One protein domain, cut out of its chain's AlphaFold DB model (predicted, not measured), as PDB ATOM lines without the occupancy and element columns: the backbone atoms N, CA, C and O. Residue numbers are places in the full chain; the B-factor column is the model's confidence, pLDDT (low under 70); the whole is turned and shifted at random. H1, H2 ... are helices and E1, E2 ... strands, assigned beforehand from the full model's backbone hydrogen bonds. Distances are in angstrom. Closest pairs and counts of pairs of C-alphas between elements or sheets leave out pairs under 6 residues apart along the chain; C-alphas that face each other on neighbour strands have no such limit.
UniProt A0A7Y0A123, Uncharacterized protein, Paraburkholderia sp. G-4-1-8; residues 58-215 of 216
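What this domain is: This is residues 58 to 215 of the 216 residues of an uncharacterized protein of Paraburkholderia sp. G-4-1-8 (UniProt A0A7Y0A123). This is an elongated sandwich: a twisted sheet of five strands, E3, E1, E11, E4 and E9, lies partly face to face with a smaller sheet of four, E2, E10, E6 and E7, and the two come near each other at their edge strands E7 and E9. The small strand pair E5 and E8 lies beyond the sandwich, at the end where E4 stops and E9 starts, and the short helix H1 only grazes the larger sheet. The 158 printed residues hold one named helix and eleven named strands, in the order E1 H1 E2 E3 E4 E5 E6 E7 E8 E9 E10 E11, with the three sheets all antiparallel. The class is mostly strand, with 76 of the 158 residues in named elements, under half. The whole is compact, with a radius of gyration of the C-alphas of 15.3 A, and spans 45 by 29 by 28 A.

How they stand to each other: E1, residues 58 to 62, is an inner strand between E3, residues 88 to 91, and E11, residues 204 to 214; N 59 and O 89 are 2.8 A apart, N 60 and O 210 2.8 A. E11 also neighbours E4, residues 109 to 121, with N 112 and O 213 at 2.8 A, and E4 neighbours E9, residues 169 to 182, with N 119 and O 171 at 2.8 A. H1, residues 68 to 71, only grazes this sheet with residues 69 to 71, and is too short for any O i to N i+4 pair. In the other sheet E2, residues 79 to 81, neighbours E10, residues 188 to 193, with N 80 and O 192 at 2.9 A. E10 neighbours E6, residues 135 to 139, with N 136 and O 191 at 3.0 A. E6 forms a hairpin with E7, residues 149 to 153, with N 153 and O 135 at 3.0 A. The sandwich, two sheets face to face, has 31 degrees between their best planes; the closest C-alphas of E7 and E9 are those of Ala 150 and Met 179, 5.2 A. E5, residues 125 to 127, neighbours E8, residues 162 to 164, with N 164 and O 125 at 3.1 A.

Where its parts are: E1 begins at C-alpha 58 (36.188, 14.203, 23.673). E4 is 36.4 A long. E9, 33.4 A, bends by 51 degrees at residue 178. E11, 30.4 A, bends by 56 degrees at residue 208 and ends at C-alpha 214 (44.706, 15.343, 25.357).

The domain as a whole: The C-alphas farthest apart, of Gln 93 and Ala 199, are 46.3 A apart. The printed part has no cut. The link from E3 to E4 is long, and in it residues 97 to 98 pair antiparallel with residues 104 to 105. Mean pLDDT of the printed part is 85.8; residues 129 to 131, 144 to 148, 157 to 165 and 167 are under 70.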
ATOM      1  N   LEU A  58      37.393  13.890  24.437       95.31
ATOM      2  CA  LEU A  58      36.188  14.203  23.673       95.31
ATOM      3  C   LEU A  58      35.903  13.026  22.742       95.31
ATOM      4  O   LEU A  58      36.782  12.634  21.984       95.31
ATOM      5  N   THR A  59      34.710  12.445  22.792       95.56
ATOM      6  CA  THR A  59      34.286  11.356  21.900       95.56
ATOM      7  C   THR A  59      33.111  11.807  21.057       95.56
ATOM      8  O   THR A  59      32.170  12.397  21.579       95.56
ATOM      9  N   ILE A  60      33.188  11.516  19.767       95.38
ATOM     10  CA  ILE A  60      32.241  11.907  18.734       95.38
ATOM     11  C   ILE A  60      31.586  10.649  18.186       95.38
ATOM     12  O   ILE A  60      32.282   9.730  17.753       95.38
ATOM     13  N   GLU A  61      30.263  10.618  18.194       94.88
ATOM     14  CA  GLU A  61      29.443   9.605  17.550       94.88
ATOM     15  C   GLU A  61      29.243   9.945  16.071       94.88
ATOM     16  O   GLU A  61      28.728  11.006  15.713       94.88
ATOM     17  N   LEU A  62      29.637   9.021  15.201       93.50
ATOM     18  CA  LEU A  62      29.393   9.087  13.767       93.50
ATOM     19  C   LEU A  62      28.053   8.415  13.452       93.50
ATOM     20  O   LEU A  62      27.779   7.327  13.963       93.50
ATOM     21  N   GLY A  63      27.239   9.044  12.602       92.94
ATOM     22  CA  GLY A  63      25.913   8.533  12.239       92.94
ATOM     23  C   GLY A  63      24.792   8.890  13.218       92.94
ATOM     24  O   GLY A  63      23.701   8.334  13.108       92.94
ATOM     25  N   HIS A  64      25.033   9.803  14.166       95.00
ATOM     26  CA  HIS A  64      24.035  10.216  15.155       95.00
ATOM     27  C   HIS A  64      22.783  10.809  14.482       95.00
ATOM     28  O   HIS A  64      22.883  11.696  13.639       95.00
ATOM     29  N   THR A  65      21.586  10.374  14.883       93.50
ATOM     30  CA  THR A  65      20.326  10.673  14.170       93.50
ATOM     31  C   THR A  65      19.930  12.150  14.152       93.50
ATOM     32  O   THR A  65      19.212  12.571  13.250       93.50
ATOM     33  N   SER A  66      20.398  12.947  15.117       95.50
ATOM     34  CA  SER A  66      20.185  14.405  15.122       95.50
ATOM     35  C   SER A  66      21.136  15.181  14.207       95.50
ATOM     36  O   SER A  66      20.920  16.371  14.008       95.50
ATOM     37  N   GLN A  67      22.169  14.542  13.648       95.12
ATOM     38  CA  GLN A  67      22.985  15.172  12.610       95.12
ATOM     39  C   GLN A  67      22.134  15.414  11.360       95.12
ATOM     40  O   GLN A  67      21.272  14.604  10.999       95.12
ATOM     41  N   ALA A  68      22.436  16.498  10.646       94.88
ATOM     42  CA  ALA A  68      21.831  16.769   9.350       94.88
ATOM     43  C   ALA A  68      22.060  15.612   8.357       94.88
ATOM     44  O   ALA A  68      22.949  14.770   8.523       94.88
ATOM     45  N   ASN A  69      21.237  15.579   7.304       94.88
ATOM     46  CA  ASN A  69      21.342  14.597   6.221       94.88
ATOM     47  C   ASN A  69      21.306  13.136   6.718       94.88
ATOM     48  O   ASN A  69      22.041  12.285   6.226       94.88
ATOM     49  N   GLY A  70      20.465  12.850   7.721       91.94
ATOM     50  CA  GLY A  70      20.240  11.489   8.219       91.94
ATOM     51  C   GLY A  70      21.459  10.862   8.900       91.94
ATOM     52  O   GLY A  70      21.701   9.667   8.736       91.94
ATOM     53  N   GLY A  71      22.258  11.649   9.626       93.06
ATOM     54  CA  GLY A  71      23.467  11.134  10.283       93.06
ATOM     55  C   GLY A  71      24.785  11.493   9.596       93.06
ATOM     56  O   GLY A  71      25.841  11.179  10.140       93.06
ATOM     57  N   LEU A  72      24.754  12.116   8.412       93.88
ATOM     58  CA  LEU A  72      25.962  12.407   7.627       93.88
ATOM     59  C   LEU A  72      26.674  13.692   8.073       93.88
ATOM     60  O   LEU A  72      27.884  13.804   7.898       93.88
ATOM     61  N   GLY A  73      25.940  14.640   8.657       94.88
ATOM     62  CA  GLY A  73      26.454  15.955   9.037       94.88
ATOM     63  C   GLY A  73      26.102  17.041   8.020       94.88
ATOM     64  O   GLY A  73      25.208  16.879   7.188       94.88
ATOM     65  N   ILE A  74      26.785  18.176   8.108       95.38
ATOM     66  CA  ILE A  74      26.579  19.372   7.285       95.38
ATOM     67  C   ILE A  74      27.076  19.096   5.862       95.38
ATOM     68  O   ILE A  74      28.224  18.694   5.666       95.38
ATOM     69  N   ASP A  75      26.214  19.302   4.862       95.31
ATOM     70  CA  ASP A  75      26.577  19.125   3.453       95.31
ATOM     71  C   ASP A  75      27.388  20.323   2.949       95.31
ATOM     72  O   ASP A  75      26.896  21.450   2.922       95.31
ATOM     73  N   MET A  76      28.619  20.061   2.512       93.19
ATOM     74  CA  MET A  76      29.548  21.060   1.980       93.19
ATOM     75  C   MET A  76      29.796  20.868   0.472       93.19
ATOM     76  O   MET A  76      30.808  21.306  -0.080       93.19
ATOM     77  N   GLY A  77      28.885  20.173  -0.216       93.06
ATOM     78  CA  GLY A  77      28.951  19.877  -1.643       93.06
ATOM     79  C   GLY A  77      29.603  18.525  -1.916       93.06
ATOM     80  O   GLY A  77      28.911  17.529  -2.129       93.06
ATOM     81  N   THR A  78      30.936  18.466  -1.931       89.88
ATOM     82  CA  THR A  78      31.692  17.233  -2.248       89.88
ATOM     83  C   THR A  78      32.037  16.387  -1.019       89.88
ATOM     84  O   THR A  78      32.621  15.308  -1.141       89.88
ATOM     85  N   TYR A  79      31.677  16.853   0.175       92.38
ATOM     86  CA  TYR A  79      31.984  16.214   1.447       92.38
ATOM     87  C   TYR A  79      30.947  16.574   2.507       92.38
ATOM     88  O   TYR A  79      30.150  17.495   2.315       92.38
ATOM     89  N   TYR A  80      30.994  15.852   3.622       94.44
ATOM     90  CA  TYR A  80      30.252  16.187   4.827       94.44
ATOM     91  C   TYR A  80      31.204  16.606   5.945       94.44
ATOM     92  O   TYR A  80      32.268  16.006   6.125       94.44
ATOM     93  N   GLN A  81      30.812  17.636   6.689       94.19
ATOM     94  CA  GLN A  81      31.436  18.021   7.952       94.19
ATOM     95  C   GLN A  81      30.538  17.567   9.105       94.19
ATOM     96  O   GLN A  81      29.331  17.785   9.065       94.19
ATOM     97  N   LEU A  82      31.112  16.954  10.138       94.88
ATOM     98  CA  LEU A  82      30.360  16.620  11.348       94.88
ATOM     99  C   LEU A  82      30.009  17.893  12.116       94.88
ATOM    100  O   LEU A  82      30.867  18.750  12.320       94.88
ATOM    101  N   ASP A  83      28.763  17.969  12.576       95.38
ATOM    102  CA  ASP A  83      28.322  19.010  13.495       95.38
ATOM    103  C   ASP A  83      28.569  18.557  14.937       95.38
ATOM    104  O   ASP A  83      27.901  17.658  15.453       95.38
ATOM    105  N   PHE A  84      29.535  19.167  15.611       95.56
ATOM    106  CA  PHE A  84      29.867  18.857  16.999       95.56
ATOM    107  C   PHE A  84      28.831  19.360  18.017       95.56
ATOM    108  O   PHE A  84      29.038  19.220  19.223       95.56
ATOM    109  N   GLN A  85      27.698  19.910  17.579       95.62
ATOM    110  CA  GLN A  85      26.541  20.089  18.450       95.62
ATOM    111  C   GLN A  85      25.902  18.747  18.851       95.62
ATOM    112  O   GLN A  85      25.277  18.657  19.911       95.62
ATOM    113  N   TYR A  86      26.074  17.696  18.042       95.81
ATOM    114  CA  TYR A  86      25.419  16.402  18.233       95.81
ATOM    115  C   TYR A  86      26.417  15.256  18.396       95.81
ATOM    116  O   TYR A  86      27.486  15.248  17.789       95.81
ATOM    117  N   GLY A  87      26.041  14.246  19.188       92.62
ATOM    118  CA  GLY A  87      26.849  13.036  19.355       92.62
ATOM    119  C   GLY A  87      28.182  13.269  20.074       92.62
ATOM    120  O   GLY A  87      29.128  12.524  19.850       92.62
ATOM    121  N   VAL A  88      28.294  14.303  20.912       95.00
ATOM    122  CA  VAL A  88      29.536  14.641  21.622       95.00
ATOM    123  C   VAL A  88      29.459  14.235  23.088       95.00
ATOM    124  O   VAL A  88      28.544  14.622  23.808       95.00
ATOM    125  N   THR A  89      30.451  13.476  23.550       94.88
ATOM    126  CA  THR A  89      30.626  13.091  24.955       94.88
ATOM    127  C   THR A  89      31.997  13.532  25.453       94.88
ATOM    128  O   THR A  89      33.021  13.136  24.897       94.88
ATOM    129  N   VAL A  90      32.034  14.300  26.542       94.06
ATOM    130  CA  VAL A  90      33.277  14.710  27.214       94.06
ATOM    131  C   VAL A  90      33.529  13.898  28.480       94.06
ATOM    132  O   VAL A  90      32.598  13.534  29.197       94.06
ATOM    133  N   LYS A  91      34.802  13.627  28.778       91.00
ATOM    134  CA  LYS A  91      35.253  13.019  30.039       91.00
ATOM    135  C   LYS A  91      36.474  13.747  30.582       91.00
ATOM    136  O   LYS A  91      37.213  14.385  29.833       91.00
ATOM    137  N   ASN A  92      36.684  13.610  31.891       90.31
ATOM    138  CA  ASN A  92      37.856  14.113  32.611       90.31
ATOM    139  C   ASN A  92      38.096  15.608  32.357       90.31
ATOM    140  O   ASN A  92      39.212  16.036  32.080       90.31
ATOM    141  N   GLN A  93      37.005  16.381  32.415       88.81
ATOM    142  CA  GLN A  93      37.007  17.841  32.272       88.81
ATOM    143  C   GLN A  93      37.608  18.326  30.940       88.81
ATOM    144  O   GLN A  93      38.267  19.363  30.881       88.81
ATOM    145  N   PHE A  94      37.397  17.576  29.849       92.12
ATOM    146  CA  PHE A  94      37.730  18.068  28.516       92.12
ATOM    147  C   PHE A  94      36.910  19.323  28.205       92.12
ATOM    148  O   PHE A  94      35.689  19.261  28.064       92.12
ATOM    149  N   ASN A  95      37.599  20.454  28.082       91.88
ATOM    150  CA  ASN A  95      36.991  21.738  27.760       91.88
ATOM    151  C   ASN A  95      36.930  21.932  26.244       91.88
ATOM    152  O   ASN A  95      37.881  21.598  25.538       91.88
ATOM    153  N   TYR A  96      35.838  22.513  25.757       93.94
ATOM    154  CA  TYR A  96      35.706  22.988  24.383       93.94
ATOM    155  C   TYR A  96      34.661  24.106  24.308       93.94
ATOM    156  O   TYR A  96      33.811  24.229  25.190       93.94
ATOM    157  N   THR A  97      34.713  24.888  23.235       95.00
ATOM    158  CA  THR A  97      33.694  25.883  22.888       95.00
ATOM    159  C   THR A  97      33.088  25.511  21.542       95.00
ATOM    160  O   THR A  97      33.829  25.245  20.599       95.00
ATOM    161  N   LEU A  98      31.758  25.479  21.453       94.62
ATOM    162  CA  LEU A  98      31.038  25.237  20.201       94.62
ATOM    163  C   LEU A  98      30.950  26.522  19.369       94.62
ATOM    164  O   LEU A  98      30.582  27.574  19.893       94.62
ATOM    165  N   ASN A  99      31.245  26.413  18.077       93.06
ATOM    166  CA  ASN A  99      31.106  27.493  17.108       93.06
ATOM    167  C   ASN A  99      29.750  27.421  16.395       93.06
ATOM    168  O   ASN A  99      29.118  26.368  16.324       93.06
ATOM    169  N   GLY A 100      29.308  28.544  15.824       91.38
ATOM    170  CA  GLY A 100      28.022  28.621  15.117       91.38
ATOM    171  C   GLY A 100      27.949  27.819  13.810       91.38
ATOM    172  O   GLY A 100      26.862  27.661  13.266       91.38
ATOM    173  N   ASP A 101      29.079  27.324  13.305       90.25
ATOM    174  CA  ASP A 101      29.200  26.527  12.077       90.25
ATOM    175  C   ASP A 101      29.339  25.012  12.343       90.25
ATOM    176  O   ASP A 101      29.702  24.249  11.446       90.25
ATOM    177  N   GLY A 102      29.091  24.578  13.583       91.38
ATOM    178  CA  GLY A 102      29.186  23.180  14.006       91.38
ATOM    179  C   GLY A 102      30.611  22.696  14.289       91.38
ATOM    180  O   GLY A 102      30.800  21.543  14.673       91.38
ATOM    181  N   THR A 103      31.632  23.545  14.137       93.19
ATOM    182  CA  THR A 103      33.002  23.235  14.580       93.19
ATOM    183  C   THR A 103      33.191  23.522  16.075       93.19
ATOM    184  O   THR A 103      32.317  24.096  16.726       93.19
ATOM    185  N   ILE A 104      34.335  23.139  16.652       93.19
ATOM    186  CA  ILE A 104      34.667  23.476  18.050       93.19
ATOM    187  C   ILE A 104      36.064  24.070  18.182       93.19
ATOM    188  O   ILE A 104      36.981  23.700  17.456       93.19
ATOM    189  N   ASN A 105      36.267  24.919  19.183       92.50
ATOM    190  CA  ASN A 105      37.594  25.274  19.671       92.50
ATOM    191  C   ASN A 105      37.926  24.400  20.878       92.50
ATOM    192  O   ASN A 105      37.139  24.303  21.819       92.50
ATOM    193  N   ILE A 106      39.101  23.776  20.860       91.81
ATOM    194  CA  ILE A 106      39.631  23.002  21.988       91.81
ATOM    195  C   ILE A 106      40.926  23.660  22.488       91.81
ATOM    196  O   ILE A 106      41.573  24.375  21.717       91.81
ATOM    197  N   PRO A 107      41.319  23.440  23.756       90.75
ATOM    198  CA  PRO A 107      42.546  23.992  24.307       90.75
ATOM    199  C   PRO A 107      43.796  23.637  23.496       90.75
ATOM    200  O   PRO A 107      43.864  22.621  22.813       90.75
ATOM    201  N   ALA A 108      44.835  24.448  23.642       90.69
ATOM    202  CA  ALA A 108      46.131  24.173  23.065       90.69
ATOM    203  C   ALA A 108      46.741  22.934  23.726       90.69
ATOM    204  O   ALA A 108      46.581  22.705  24.935       90.69
ATOM    205  N   GLY A 109      47.438  22.139  22.922       90.19
ATOM    206  CA  GLY A 109      48.076  20.915  23.380       90.19
ATOM    207  C   GLY A 109      48.353  19.930  22.257       90.19
ATOM    208  O   GLY A 109      48.219  20.233  21.071       90.19
ATOM    209  N   VAL A 110      48.745  18.732  22.654       90.75
ATOM    210  CA  VAL A 110      48.929  17.579  21.785       90.75
ATOM    211  C   VAL A 110      47.772  16.625  22.022       90.75
ATOM    212  O   VAL A 110      47.463  16.272  23.162       90.75
ATOM    213  N   TYR A 111      47.142  16.190  20.935       92.62
ATOM    214  CA  TYR A 111      45.995  15.293  20.998       92.62
ATOM    215  C   TYR A 111      46.283  13.987  20.272       92.62
ATOM    216  O   TYR A 111      46.896  13.977  19.210       92.62
ATOM    217  N   LEU A 112      45.820  12.881  20.836       92.75
ATOM    218  CA  LEU A 112      45.732  11.600  20.155       92.75
ATOM    219  C   LEU A 112      44.308  11.432  19.627       92.75
ATOM    220  O   LEU A 112      43.359  11.443  20.409       92.75
ATOM    221  N   VAL A 113      44.170  11.237  18.319       93.69
ATOM    222  CA  VAL A 113      42.913  10.802  17.706       93.69
ATOM    223  C   VAL A 113      42.940   9.299  17.605       93.69
ATOM    224  O   VAL A 113      43.894   8.749  17.053       93.69
ATOM    225  N   VAL A 114      41.902   8.641  18.100       93.69
ATOM    226  CA  VAL A 114      41.720   7.196  17.971       93.69
ATOM    227  C   VAL A 114      40.255   6.858  17.783       93.69
ATOM    228  O   VAL A 114      39.384   7.414  18.442       93.69
ATOM    229  N   GLY A 115      39.970   5.908  16.908       90.38
ATOM    230  CA  GLY A 115      38.626   5.376  16.763       90.38
ATOM    231  C   GLY A 115      38.543   4.323  15.681       90.38
ATOM    232  O   GLY A 115      39.441   4.166  14.851       90.38
ATOM    233  N   THR A 116      37.448   3.582  15.709       88.75
ATOM    234  CA  THR A 116      37.057   2.692  14.621       88.75
ATOM    235  C   THR A 116      35.565   2.853  14.404       88.75
ATOM    236  O   THR A 116      34.786   2.868  15.355       88.75
ATOM    237  N   PHE A 117      35.178   2.988  13.143       88.88
ATOM    238  CA  PHE A 117      33.784   3.095  12.747       88.88
ATOM    239  C   PHE A 117      33.542   2.324  11.458       88.88
ATOM    240  O   PHE A 117      34.456   2.048  10.677       88.88
ATOM    241  N   ASN A 118      32.285   1.964  11.259       88.44
ATOM    242  CA  ASN A 118      31.814   1.218  10.113       88.44
ATOM    243  C   ASN A 118      31.368   2.166   9.006       88.44
ATOM    244  O   ASN A 118      30.845   3.248   9.267       88.44
ATOM    245  N   LEU A 119      31.544   1.718   7.769       88.25
ATOM    246  CA  LEU A 119      30.894   2.285   6.602       88.25
ATOM    247  C   LEU A 119      29.625   1.486   6.346       88.25
ATOM    248  O   LEU A 119      29.691   0.266   6.202       88.25
ATOM    249  N   THR A 120      28.482   2.153   6.302       86.62
ATOM    250  CA  THR A 120      27.173   1.496   6.251       86.62
ATOM    251  C   THR A 120      26.333   2.039   5.111       86.62
ATOM    252  O   THR A 120      26.306   3.248   4.884       86.62
ATOM    253  N   SER A 121      25.585   1.177   4.429       86.44
ATOM    254  CA  SER A 121      24.555   1.607   3.478       86.44
ATOM    255  C   SER A 121      23.208   1.735   4.189       86.44
ATOM    256  O   SER A 121      22.691   0.737   4.687       86.44
ATOM    257  N   GLN A 122      22.614   2.929   4.229       84.12
ATOM    258  CA  GLN A 122      21.249   3.104   4.756       84.12
ATOM    259  C   GLN A 122      20.164   2.892   3.695       84.12
ATOM    260  O   GLN A 122      19.013   2.649   4.034       84.12
ATOM    261  N   ASP A 123      20.544   2.916   2.421       86.88
ATOM    262  CA  ASP A 123      19.683   2.624   1.282       86.88
ATOM    263  C   ASP A 123      20.298   1.496   0.441       86.88
ATOM    264  O   ASP A 123      21.507   1.258   0.485       86.88
ATOM    265  N   ALA A 124      19.466   0.810  -0.345       86.88
ATOM    266  CA  ALA A 124      19.945  -0.181  -1.301       86.88
ATOM    267  C   ALA A 124      20.683   0.505  -2.466       86.88
ATOM    268  O   ALA A 124      20.089   1.273  -3.229       86.88
ATOM    269  N   ASP A 125      21.975   0.211  -2.617       87.19
ATOM    270  CA  ASP A 125      22.821   0.718  -3.702       87.19
ATOM    271  C   ASP A 125      24.073  -0.168  -3.887       87.19
ATOM    272  O   ASP A 125      24.267  -1.176  -3.198       87.19
ATOM    273  N   THR A 126      24.920   0.194  -4.849       85.81
ATOM    274  CA  THR A 126      26.183  -0.480  -5.169       85.81
ATOM    275  C   THR A 126      27.357   0.453  -4.905       85.81
ATOM    276  O   THR A 126      27.387   1.572  -5.411       85.81
ATOM    277  N   TYR A 127      28.340  -0.018  -4.136       82.25
ATOM    278  CA  TYR A 127      29.511   0.767  -3.742       82.25
ATOM    279  C   TYR A 127      30.813   0.051  -4.117       82.25
ATOM    280  O   TYR A 127      31.001  -1.141  -3.841       82.25
ATOM    281  N   ASP A 128      31.758   0.805  -4.672       71.50
ATOM    282  CA  ASP A 128      33.110   0.338  -4.961       71.50
ATOM    283  C   ASP A 128      34.030   0.625  -3.767       71.50
ATOM    284  O   ASP A 128      34.911   1.476  -3.816       71.50
ATOM    285  N   THR A 129      33.839  -0.080  -2.651       67.88
ATOM    286  CA  THR A 129      34.827  -0.101  -1.557       67.88
ATOM    287  C   THR A 129      36.105  -0.824  -2.022       67.88
ATOM    288  O   THR A 129      35.995  -1.775  -2.807       67.88
ATOM    289  N   PRO A 130      37.328  -0.440  -1.586       52.19
ATOM    290  CA  PRO A 130      37.681   0.494  -0.502       52.19
ATOM    291  C   PRO A 130      38.032   1.980  -0.827       52.19
ATOM    292  O   PRO A 130      38.081   2.748   0.131       52.19
ATOM    293  N   PRO A 131      38.273   2.471  -2.067       59.16
ATOM    294  CA  PRO A 131      38.860   3.810  -2.278       59.16
ATOM    295  C   PRO A 131      37.925   5.013  -2.061       59.16
ATOM    296  O   PRO A 131      38.367   6.149  -2.208       59.16
ATOM    297  N   GLN A 132      36.640   4.814  -1.775       71.50
ATOM    298  CA  GLN A 132      35.680   5.902  -1.963       71.50
ATOM    299  C   GLN A 132      35.680   6.949  -0.838       71.50
ATOM    300  O   GLN A 132      35.484   8.132  -1.116       71.50
ATOM    301  N   MET A 133      35.902   6.553   0.421       84.38
ATOM    302  CA  MET A 133      35.798   7.489   1.543       84.38
ATOM    303  C   MET A 133      37.171   7.913   2.057       84.38
ATOM    304  O   MET A 133      38.012   7.086   2.385       84.38
ATOM    305  N   ILE A 134      37.381   9.217   2.170       87.62
ATOM    306  CA  ILE A 134      38.502   9.817   2.885       87.62
ATOM    307  C   ILE A 134      37.919  10.411   4.149       87.62
ATOM    308  O   ILE A 134      37.005  11.224   4.049       87.62
ATOM    309  N   VAL A 135      38.455  10.044   5.311       89.00
ATOM    310  CA  VAL A 135      38.069  10.653   6.590       89.00
ATOM    311  C   VAL A 135      39.270  11.363   7.179       89.00
ATOM    312  O   VAL A 135      40.381  10.825   7.189       89.00
ATOM    313  N   SER A 136      39.055  12.589   7.641       91.00
ATOM    314  CA  SER A 136      40.117  13.400   8.214       91.00
ATOM    315  C   SER A 136      39.586  14.313   9.301       91.00
ATOM    316  O   SER A 136      38.444  14.764   9.268       91.00
ATOM    317  N   THR A 137      40.472  14.642  10.229       91.19
ATOM    318  CA  THR A 137      40.282  15.737  11.172       91.19
ATOM    319  C   THR A 137      41.467  16.684  11.097       91.19
ATOM    320  O   THR A 137      42.582  16.281  10.743       91.19
ATOM    321  N   GLY A 138      41.216  17.951  11.383       89.25
ATOM    322  CA  GLY A 138      42.205  19.002  11.255       89.25
ATOM    323  C   GLY A 138      41.746  20.288  11.922       89.25
ATOM    324  O   GLY A 138      40.723  20.329  12.607       89.25
ATOM    325  N   GLN A 139      42.549  21.324  11.729       85.62
ATOM    326  CA  GLN A 139      42.302  22.667  12.229       85.62
ATOM    327  C   GLN A 139      42.397  23.668  11.083       85.62
ATOM    328  O   GLN A 139      42.955  23.337  10.039       85.62
ATOM    329  N   ARG A 140      41.919  24.897  11.308       77.00
ATOM    330  CA  ARG A 140      42.184  26.104  10.497       77.00
ATOM    331  C   ARG A 140      41.591  26.137   9.085       77.00
ATOM    332  O   ARG A 140      40.887  27.091   8.768       77.00
ATOM    333  N   TYR A 141      41.852  25.149   8.237       74.88
ATOM    334  CA  TYR A 141      41.222  25.031   6.919       74.88
ATOM    335  C   TYR A 141      40.284  23.836   6.904       74.88
ATOM    336  O   TYR A 141      40.735  22.725   7.161       74.88
ATOM    337  N   ALA A 142      39.008  24.060   6.579       71.69
ATOM    338  CA  ALA A 142      38.013  22.997   6.478       71.69
ATOM    339  C   ALA A 142      38.458  21.881   5.513       71.69
ATOM    340  O   ALA A 142      39.294  22.078   4.624       71.69
ATOM    341  N   PHE A 143      37.878  20.692   5.673       76.81
ATOM    342  CA  PHE A 143      38.043  19.605   4.710       76.81
ATOM    343  C   PHE A 143      37.669  20.079   3.284       76.81
ATOM    344  O   PHE A 143      36.787  20.919   3.142       76.81
ATOM    345  N   PRO A 144      38.297  19.586   2.201       66.12
ATOM    346  CA  PRO A 144      39.440  18.685   2.123       66.12
ATOM    347  C   PRO A 144      40.788  19.432   2.157       66.12
ATOM    348  O   PRO A 144      41.616  19.239   1.273       66.12
ATOM    349  N   GLY A 145      41.037  20.313   3.132       60.66
ATOM    350  CA  GLY A 145      42.297  21.053   3.273       60.66
ATOM    351  C   GLY A 145      43.540  20.159   3.438       60.66
ATOM    352  O   GLY A 145      44.021  19.957   4.549       60.66
ATOM    353  N   ILE A 146      44.092  19.661   2.321       55.75
ATOM    354  CA  ILE A 146      45.173  18.653   2.254       55.75
ATOM    355  C   ILE A 146      46.423  19.064   3.045       55.75
ATOM    356  O   ILE A 146      47.114  18.208   3.592       55.75
ATOM    357  N   TYR A 147      46.698  20.364   3.153       57.31
ATOM    358  CA  TYR A 147      47.876  20.887   3.849       57.31
ATOM    359  C   TYR A 147      47.789  20.822   5.384       57.31
ATOM    360  O   TYR A 147      48.766  21.160   6.047       57.31
ATOM    361  N   GLN A 148      46.646  20.424   5.959       64.69
ATOM    362  CA  GLN A 148      46.410  20.429   7.412       64.69
ATOM    363  C   GLN A 148      45.604  19.223   7.912       64.69
ATOM    364  O   GLN A 148      44.986  19.270   8.977       64.69
ATOM    365  N   TYR A 149      45.628  18.118   7.165       73.62
ATOM    366  CA  TYR A 149      45.162  16.832   7.676       73.62
ATOM    367  C   TYR A 149      46.056  16.394   8.834       73.62
ATOM    368  O   TYR A 149      47.130  15.838   8.618       73.62
ATOM    369  N   ALA A 150      45.612  16.666  10.061       76.25
ATOM    370  CA  ALA A 150      46.348  16.280  11.256       76.25
ATOM    371  C   ALA A 150      46.331  14.756  11.408       76.25
ATOM    372  O   ALA A 150      47.360  14.135  11.656       76.25
ATOM    373  N   VAL A 151      45.167  14.147  11.169       85.00
ATOM    374  CA  VAL A 151      45.013  12.695  11.064       85.00
ATOM    375  C   VAL A 151      44.081  12.397   9.900       85.00
ATOM    376  O   VAL A 151      43.014  13.005   9.787       85.00
ATOM    377  N   ARG A 152      44.476  11.447   9.049       88.69
ATOM    378  CA  ARG A 152      43.697  10.957   7.910       88.69
ATOM    379  C   ARG A 152      43.749   9.440   7.875       88.69
ATOM    380  O   ARG A 152      44.809   8.863   8.102       88.69
ATOM    381  N   SER A 153      42.629   8.814   7.538       85.75
ATOM    382  CA  SER A 153      42.572   7.374   7.312       85.75
ATOM    383  C   SER A 153      41.789   7.026   6.050       85.75
ATOM    384  O   SER A 153      40.995   7.825   5.546       85.75
ATOM    385  N   TYR A 154      42.053   5.820   5.555       83.94
ATOM    386  CA  TYR A 154      41.369   5.198   4.433       83.94
ATOM    387  C   TYR A 154      40.687   3.911   4.917       83.94
ATOM    388  O   TYR A 154      41.189   3.270   5.844       83.94
ATOM    389  N   PRO A 155      39.557   3.518   4.312       82.38
ATOM    390  CA  PRO A 155      38.862   2.290   4.661       82.38
ATOM    391  C   PRO A 155      39.744   1.056   4.490       82.38
ATOM    392  O   PRO A 155      40.565   0.976   3.572       82.38
ATOM    393  N   SER A 156      39.522   0.069   5.356       75.38
ATOM    394  CA  SER A 156      40.129  -1.253   5.229       75.38
ATOM    395  C   SER A 156      39.759  -1.900   3.883       75.38
ATOM    396  O   SER A 156      38.676  -1.629   3.351       75.38
ATOM    397  N   PRO A 157      40.621  -2.772   3.323       64.00
ATOM    398  CA  PRO A 157      40.354  -3.447   2.059       64.00
ATOM    399  C   PRO A 157      39.028  -4.220   2.046       64.00
ATOM    400  O   PRO A 157      38.595  -4.776   3.054       64.00
ATOM    401  N   LYS A 158      38.403  -4.275   0.868       63.34
ATOM    402  CA  LYS A 158      37.128  -4.959   0.618       63.34
ATOM    403  C   LYS A 158      37.240  -6.474   0.860       63.34
ATOM    404  O   LYS A 158      38.197  -7.090   0.404       63.34
ATOM    405  N   VAL A 159      36.221  -7.083   1.482       55.41
ATOM    406  CA  VAL A 159      36.115  -8.554   1.668       55.41
ATOM    407  C   VAL A 159      35.267  -9.241   0.565       55.41
ATOM    408  O   VAL A 159      35.209 -10.461   0.486       55.41
ATOM    409  N   GLY A 160      34.649  -8.486  -0.352       56.22
ATOM    410  CA  GLY A 160      33.934  -8.986  -1.542       56.22
ATOM    411  C   GLY A 160      33.097  -7.897  -2.228       56.22
ATOM    412  O   GLY A 160      32.928  -6.823  -1.665       56.22
ATOM    413  N   ALA A 161      32.584  -8.124  -3.445       55.09
ATOM    414  CA  ALA A 161      31.702  -7.164  -4.127       55.09
ATOM    415  C   ALA A 161      30.392  -6.950  -3.347       55.09
ATOM    416  O   ALA A 161      29.697  -7.920  -3.063       55.09
ATOM    417  N   ALA A 162      30.052  -5.703  -3.006       55.91
ATOM    418  CA  ALA A 162      28.863  -5.397  -2.218       55.91
ATOM    419  C   ALA A 162      27.798  -4.709  -3.082       55.91
ATOM    420  O   ALA A 162      27.747  -3.483  -3.175       55.91
ATOM    421  N   ALA A 163      26.922  -5.507  -3.692       59.75
ATOM    422  CA  ALA A 163      25.534  -5.076  -3.800       59.75
ATOM    423  C   ALA A 163      24.998  -5.074  -2.366       59.75
ATOM    424  O   ALA A 163      25.019  -6.120  -1.714       59.75
ATOM    425  N   SER A 164      24.627  -3.909  -1.839       64.06
ATOM    426  CA  SER A 164      24.320  -3.797  -0.419       64.06
ATOM    427  C   SER A 164      22.821  -3.686  -0.181       64.06
ATOM    428  O   SER A 164      22.230  -2.654  -0.503       64.06
ATOM    429  N   PRO A 165      22.182  -4.713   0.405       64.25
ATOM    430  CA  PRO A 165      20.923  -4.520   1.104       64.25
ATOM    431  C   PRO A 165      21.039  -3.398   2.150       64.25
ATOM    432  O   PRO A 165      22.104  -3.178   2.731       64.25
ATOM    433  N   VAL A 166      19.925  -2.716   2.412       72.25
ATOM    434  CA  VAL A 166      19.799  -1.701   3.470       72.25
ATOM    435  C   VAL A 166      20.345  -2.226   4.806       72.25
ATOM    436  O   VAL A 166      20.020  -3.337   5.215       72.25
ATOM    437  N   GLY A 167      21.143  -1.413   5.501       66.56
ATOM    438  CA  GLY A 167      21.623  -1.662   6.864       66.56
ATOM    439  C   GLY A 167      22.938  -2.439   6.987       66.56
ATOM    440  O   GLY A 167      23.390  -2.678   8.104       66.56
ATOM    441  N   ASN A 168      23.578  -2.826   5.882       76.75
ATOM    442  CA  ASN A 168      24.825  -3.590   5.939       76.75
ATOM    443  C   ASN A 168      26.066  -2.734   6.207       76.75
ATOM    444  O   ASN A 168      26.198  -1.608   5.722       76.75
ATOM    445  N   VAL A 169      27.021  -3.339   6.918       82.88
ATOM    446  CA  VAL A 169      28.393  -2.847   7.063       82.88
ATOM    447  C   VAL A 169      29.204  -3.267   5.839       82.88
ATOM    448  O   VAL A 169      29.353  -4.452   5.553       82.88
ATOM    449  N   LEU A 170      29.738  -2.284   5.119       82.44
ATOM    450  CA  LEU A 170      30.482  -2.448   3.866       82.44
ATOM    451  C   LEU A 170      31.998  -2.385   4.029       82.44
ATOM    452  O   LEU A 170      32.751  -2.709   3.109       82.44
ATOM    453  N   GLY A 171      32.440  -1.950   5.200       82.44
ATOM    454  CA  GLY A 171      33.835  -1.837   5.570       82.44
ATOM    455  C   GLY A 171      33.972  -1.093   6.885       82.44
ATOM    456  O   GLY A 171      32.983  -0.693   7.499       82.44
ATOM    457  N   SER A 172      35.210  -0.883   7.298       85.62
ATOM    458  CA  SER A 172      35.536  -0.121   8.493       85.62
ATOM    459  C   SER A 172      36.705   0.810   8.224       85.62
ATOM    460  O   SER A 172      37.564   0.544   7.378       85.62
ATOM    461  N   VAL A 173      36.738   1.907   8.964       87.50
ATOM    462  CA  VAL A 173      37.865   2.828   9.015       87.50
ATOM    463  C   VAL A 173      38.410   2.779  10.432       87.50
ATOM    464  O   VAL A 173      37.684   3.038  11.391       87.50
ATOM    465  N   THR A 174      39.698   2.477  10.557       89.12
ATOM    466  CA  THR A 174      40.442   2.680  11.800       89.12
ATOM    467  C   THR A 174      41.258   3.946  11.647       89.12
ATOM    468  O   THR A 174      42.041   4.085  10.709       89.12
ATOM    469  N   MET A 175      41.067   4.889  12.557       88.94
ATOM    470  CA  MET A 175      41.752   6.170  12.541       88.94
ATOM    471  C   MET A 175      42.602   6.275  13.796       88.94
ATOM    472  O   MET A 175      42.093   6.134  14.905       88.94
ATOM    473  N   SER A 176      43.902   6.491  13.616       91.19
ATOM    474  CA  SER A 176      44.831   6.738  14.710       91.19
ATOM    475  C   SER A 176      45.908   7.713  14.261       91.19
ATOM    476  O   SER A 176      46.466   7.562  13.174       91.19
ATOM    477  N   GLY A 177      46.193   8.720  15.077       89.31
ATOM    478  CA  GLY A 177      47.280   9.651  14.812       89.31
ATOM    479  C   GLY A 177      47.374  10.748  15.859       89.31
ATOM    480  O   GLY A 177      46.400  11.061  16.543       89.31
ATOM    481  N   ALA A 178      48.565  11.323  15.991       88.12
ATOM    482  CA  ALA A 178      48.777  12.482  16.838       88.12
ATOM    483  C   ALA A 178      48.472  13.766  16.061       88.12
ATOM    484  O   ALA A 178      48.824  13.901  14.893       88.12
ATOM    485  N   MET A 179      47.865  14.723  16.747       86.31
ATOM    486  CA  MET A 179      47.650  16.088  16.302       86.31
ATOM    487  C   MET A 179      48.646  16.969  17.062       86.31
ATOM    488  O   MET A 179      48.385  17.341  18.214       86.31
ATOM    489  N   PRO A 180      49.832  17.230  16.487       77.62
ATOM    490  CA  PRO A 180      50.851  18.006  17.170       77.62
ATOM    491  C   PRO A 180      50.471  19.491  17.186       77.62
ATOM    492  O   PRO A 180      50.102  20.048  16.154       77.62
ATOM    493  N   LEU A 181      50.652  20.134  18.344       74.19
ATOM    494  CA  LEU A 181      50.654  21.596  18.498       74.19
ATOM    495  C   LEU A 181      49.338  22.275  18.084       74.19
ATOM    496  O   LEU A 181      49.318  23.211  17.284       74.19
ATOM    497  N   TRP A 182      48.237  21.817  18.679       79.00
ATOM    498  CA  TRP A 182      46.927  22.447  18.554       79.00
ATOM    499  C   TRP A 182      46.957  23.873  19.110       79.00
ATOM    500  O   TRP A 182      47.503  24.106  20.191       79.00
ATOM    501  N   SER A 183      46.352  24.824  18.398       81.81
ATOM    502  CA  SER A 183      46.246  26.220  18.850       81.81
ATOM    503  C   SER A 183      44.814  26.570  19.253       81.81
ATOM    504  O   SER A 183      43.865  26.058  18.665       81.81
ATOM    505  N   ASN A 184      44.658  27.450  20.247       78.81
ATOM    506  CA  ASN A 184      43.346  27.834  20.793       78.81
ATOM    507  C   ASN A 184      42.440  28.535  19.763       78.81
ATOM    508  O   ASN A 184      41.217  28.465  19.865       78.81
ATOM    509  N   ASP A 185      43.035  29.189  18.763       77.75
ATOM    510  CA  ASP A 185      42.337  30.117  17.862       77.75
ATOM    511  C   ASP A 185      41.872  29.459  16.558       77.75
ATOM    512  O   ASP A 185      41.482  30.139  15.612       77.75
ATOM    513  N   GLN A 186      41.964  28.134  16.463       85.12
ATOM    514  CA  GLN A 186      41.650  27.405  15.243       85.12
ATOM    515  C   GLN A 186      40.542  26.389  15.520       85.12
ATOM    516  O   GLN A 186      40.625  25.576  16.442       85.12
ATOM    517  N   ALA A 187      39.502  26.423  14.695       89.62
ATOM    518  CA  ALA A 187      38.394  25.488  14.786       89.62
ATOM    519  C   ALA A 187      38.855  24.068  14.422       89.62
ATOM    520  O   ALA A 187      39.426  23.854  13.350       89.62
ATOM    521  N   LEU A 188      38.613  23.111  15.318       91.44
ATOM    522  CA  LEU A 188      38.670  21.679  15.048       91.44
ATOM    523  C   LEU A 188      37.487  21.305  14.159       91.44
ATOM    524  O   LEU A 188      36.343  21.637  14.468       91.44
ATOM    525  N   TRP A 189      37.769  20.549  13.105       91.69
ATOM    526  CA  TRP A 189      36.765  19.956  12.229       91.69
ATOM    527  C   TRP A 189      37.020  18.454  12.063       91.69
ATOM    528  O   TRP A 189      38.158  17.979  12.130       91.69
ATOM    529  N   LEU A 190      35.950  17.701  11.815       93.31
ATOM    530  CA  LEU A 190      35.968  16.307  11.373       93.31
ATOM    531  C   LEU A 190      35.094  16.220  10.125       93.31
ATOM    532  O   LEU A 190      33.963  16.699  10.130       93.31
ATOM    533  N   GLY A 191      35.614  15.632   9.057       92.44
ATOM    534  CA  GLY A 191      34.878  15.526   7.807       92.44
ATOM    535  C   GLY A 191      35.257  14.295   7.009       92.44
ATOM    536  O   GLY A 191      36.304  13.674   7.232       92.44
ATOM    537  N   PHE A 192      34.383  13.947   6.073       91.81
ATOM    538  CA  PHE A 192      34.595  12.828   5.174       91.81
ATOM    539  C   PHE A 192      34.068  13.099   3.765       91.81
ATOM    540  O   PHE A 192      33.075  13.802   3.576       91.81
ATOM    541  N   SER A 193      34.745  12.546   2.755       91.31
ATOM    542  CA  SER A 193      34.332  12.702   1.358       91.31
ATOM    543  C   SER A 193      32.975  12.052   1.099       91.31
ATOM    544  O   SER A 193      32.670  10.973   1.612       91.31
ATOM    545  N   LYS A 194      32.164  12.701   0.260       91.38
ATOM    546  CA  LYS A 194      30.869  12.171  -0.158       91.38
ATOM    547  C   LYS A 194      31.094  10.993  -1.103       91.38
ATOM    548  O   LYS A 194      31.771  11.123  -2.121       91.38
ATOM    549  N   VAL A 195      30.508   9.853  -0.760       89.94
ATOM    550  CA  VAL A 195      30.548   8.627  -1.558       89.94
ATOM    551  C   VAL A 195      29.139   8.283  -1.964       89.94
ATOM    552  O   VAL A 195      28.318   8.009  -1.096       89.94
ATOM    553  N   LEU A 196      28.867   8.294  -3.263       90.44
ATOM    554  CA  LEU A 196      27.560   7.944  -3.801       90.44
ATOM    555  C   LEU A 196      27.621   6.548  -4.413       90.44
ATOM    556  O   LEU A 196      28.604   6.199  -5.071       90.44
ATOM    557  N   GLY A 197      26.575   5.760  -4.188       88.69
ATOM    558  CA  GLY A 197      26.423   4.481  -4.860       88.69
ATOM    559  C   GLY A 197      26.146   4.658  -6.355       88.69
ATOM    560  O   GLY A 197      25.580   5.663  -6.793       88.69
ATOM    561  N   SER A 198      26.602   3.702  -7.160       88.38
ATOM    562  CA  SER A 198      26.603   3.812  -8.621       88.38
ATOM    563  C   SER A 198      25.244   3.545  -9.267       88.38
ATOM    564  O   SER A 198      25.063   3.894 -10.431       88.38
ATOM    565  N   ALA A 199      24.313   2.894  -8.564       88.25
ATOM    566  CA  ALA A 199      23.008   2.544  -9.116       88.25
ATOM    567  C   ALA A 199      21.973   3.640  -8.851       88.25
ATOM    568  O   ALA A 199      21.261   4.039  -9.771       88.25
ATOM    569  N   ASN A 200      21.904   4.142  -7.612       90.00
ATOM    570  CA  ASN A 200      20.848   5.060  -7.176       90.00
ATOM    571  C   ASN A 200      21.378   6.403  -6.646       90.00
ATOM    572  O   ASN A 200      20.580   7.266  -6.272       90.00
ATOM    573  N   GLY A 201      22.699   6.606  -6.606       90.00
ATOM    574  CA  GLY A 201      23.306   7.842  -6.116       90.00
ATOM    575  C   GLY A 201      23.150   8.040  -4.607       90.00
ATOM    576  O   GLY A 201      23.175   9.178  -4.139       90.00
ATOM    577  N   LYS A 202      22.946   6.967  -3.835       91.06
ATOM    578  CA  LYS A 202      22.703   7.053  -2.393       91.06
ATOM    579  C   LYS A 202      24.005   7.226  -1.617       91.06
ATOM    580  O   LYS A 202      24.965   6.497  -1.886       91.06
ATOM    581  N   PRO A 203      24.071   8.163  -0.653       91.00
ATOM    582  CA  PRO A 203      25.292   8.399   0.098       91.00
ATOM    583  C   PRO A 203      25.643   7.205   0.988       91.00
ATOM    584  O   PRO A 203      24.772   6.531   1.535       91.00
ATOM    585  N   LEU A 204      26.938   6.946   1.141       89.62
ATOM    586  CA  LEU A 204      27.463   6.008   2.123       89.62
ATOM    587  C   LEU A 204      27.523   6.681   3.499       89.62
ATOM    588  O   LEU A 204      28.018   7.803   3.617       89.62
ATOM    589  N   HIS A 205      27.061   5.985   4.535       90.94
ATOM    590  CA  HIS A 205      27.031   6.489   5.907       90.94
ATOM    591  C   HIS A 205      28.210   5.971   6.731       90.94
ATOM    592  O   HIS A 205      28.874   4.997   6.371       90.94
ATOM    593  N   THR A 206      28.437   6.627   7.864       90.75
ATOM    594  CA  THR A 206      29.385   6.206   8.894       90.75
ATOM    595  C   THR A 206      28.628   5.878  10.179       90.75
ATOM    596  O   THR A 206      27.624   6.518  10.482       90.75
ATOM    597  N   GLN A 207      29.087   4.873  10.925       91.44
ATOM    598  CA  GLN A 207      28.509   4.510  12.220       91.44
ATOM    599  C   GLN A 207      29.595   4.048  13.191       91.44
ATOM    600  O   GLN A 207      30.316   3.091  12.908       91.44
ATOM    601  N   GLY A 208      29.711   4.701  14.344       91.88
ATOM    602  CA  GLY A 208      30.692   4.345  15.370       91.88
ATOM    603  C   GLY A 208      31.184   5.562  16.137       91.88
ATOM    604  O   GLY A 208      30.455   6.540  16.269       91.88
ATOM    605  N   PHE A 209      32.421   5.506  16.636       93.19
ATOM    606  CA  PHE A 209      32.969   6.564  17.482       93.19
ATOM    607  C   PHE A 209      34.412   6.927  17.124       93.19
ATOM    608  O   PHE A 209      35.217   6.073  16.739       93.19
ATOM    609  N   LEU A 210      34.743   8.204  17.315       94.38
ATOM    610  CA  LEU A 210      36.094   8.753  17.239       94.38
ATOM    611  C   LEU A 210      36.376   9.572  18.498       94.38
ATOM    612  O   LEU A 210      35.560  10.401  18.889       94.38
ATOM    613  N   SER A 211      37.532   9.375  19.118       94.50
ATOM    614  CA  SER A 211      37.927  10.074  20.338       94.50
ATOM    615  C   SER A 211      39.184  10.911  20.129       94.50
ATOM    616  O   SER A 211      40.129  10.484  19.471       94.50
ATOM    617  N   TYR A 212      39.205  12.078  20.765       94.44
ATOM    618  CA  TYR A 212      40.350  12.966  20.922       94.44
ATOM    619  C   TYR A 212      40.776  12.918  22.386       94.44
ATOM    620  O   TYR A 212      39.986  13.265  23.264       94.44
ATOM    621  N   LEU A 213      42.006  12.499  22.661       93.56
ATOM    622  CA  LEU A 213      42.579  12.459  24.006       93.56
ATOM    623  C   LEU A 213      43.684  13.501  24.109       93.56
ATOM    624  O   LEU A 213      44.609  13.481  23.300       93.56
ATOM    625  N   LYS A 214      43.623  14.389  25.102       92.75
ATOM    626  CA  LYS A 214      44.706  15.343  25.357       92.75
ATOM    627  C   LYS A 214      45.866  14.624  26.044       92.75
ATOM    628  O   LYS A 214      45.681  14.116  27.145       92.75
ATOM    629  N   ILE A 215      47.036  14.589  25.408       90.69
ATOM    630  CA  ILE A 215      48.227  13.857  25.879       90.69
ATOM    631  C   ILE A 215      49.416  14.761  26.238       90.69
ATOM    632  O   ILE A 215      50.414  14.261  26.752       90.69
TER     633      ILE A 215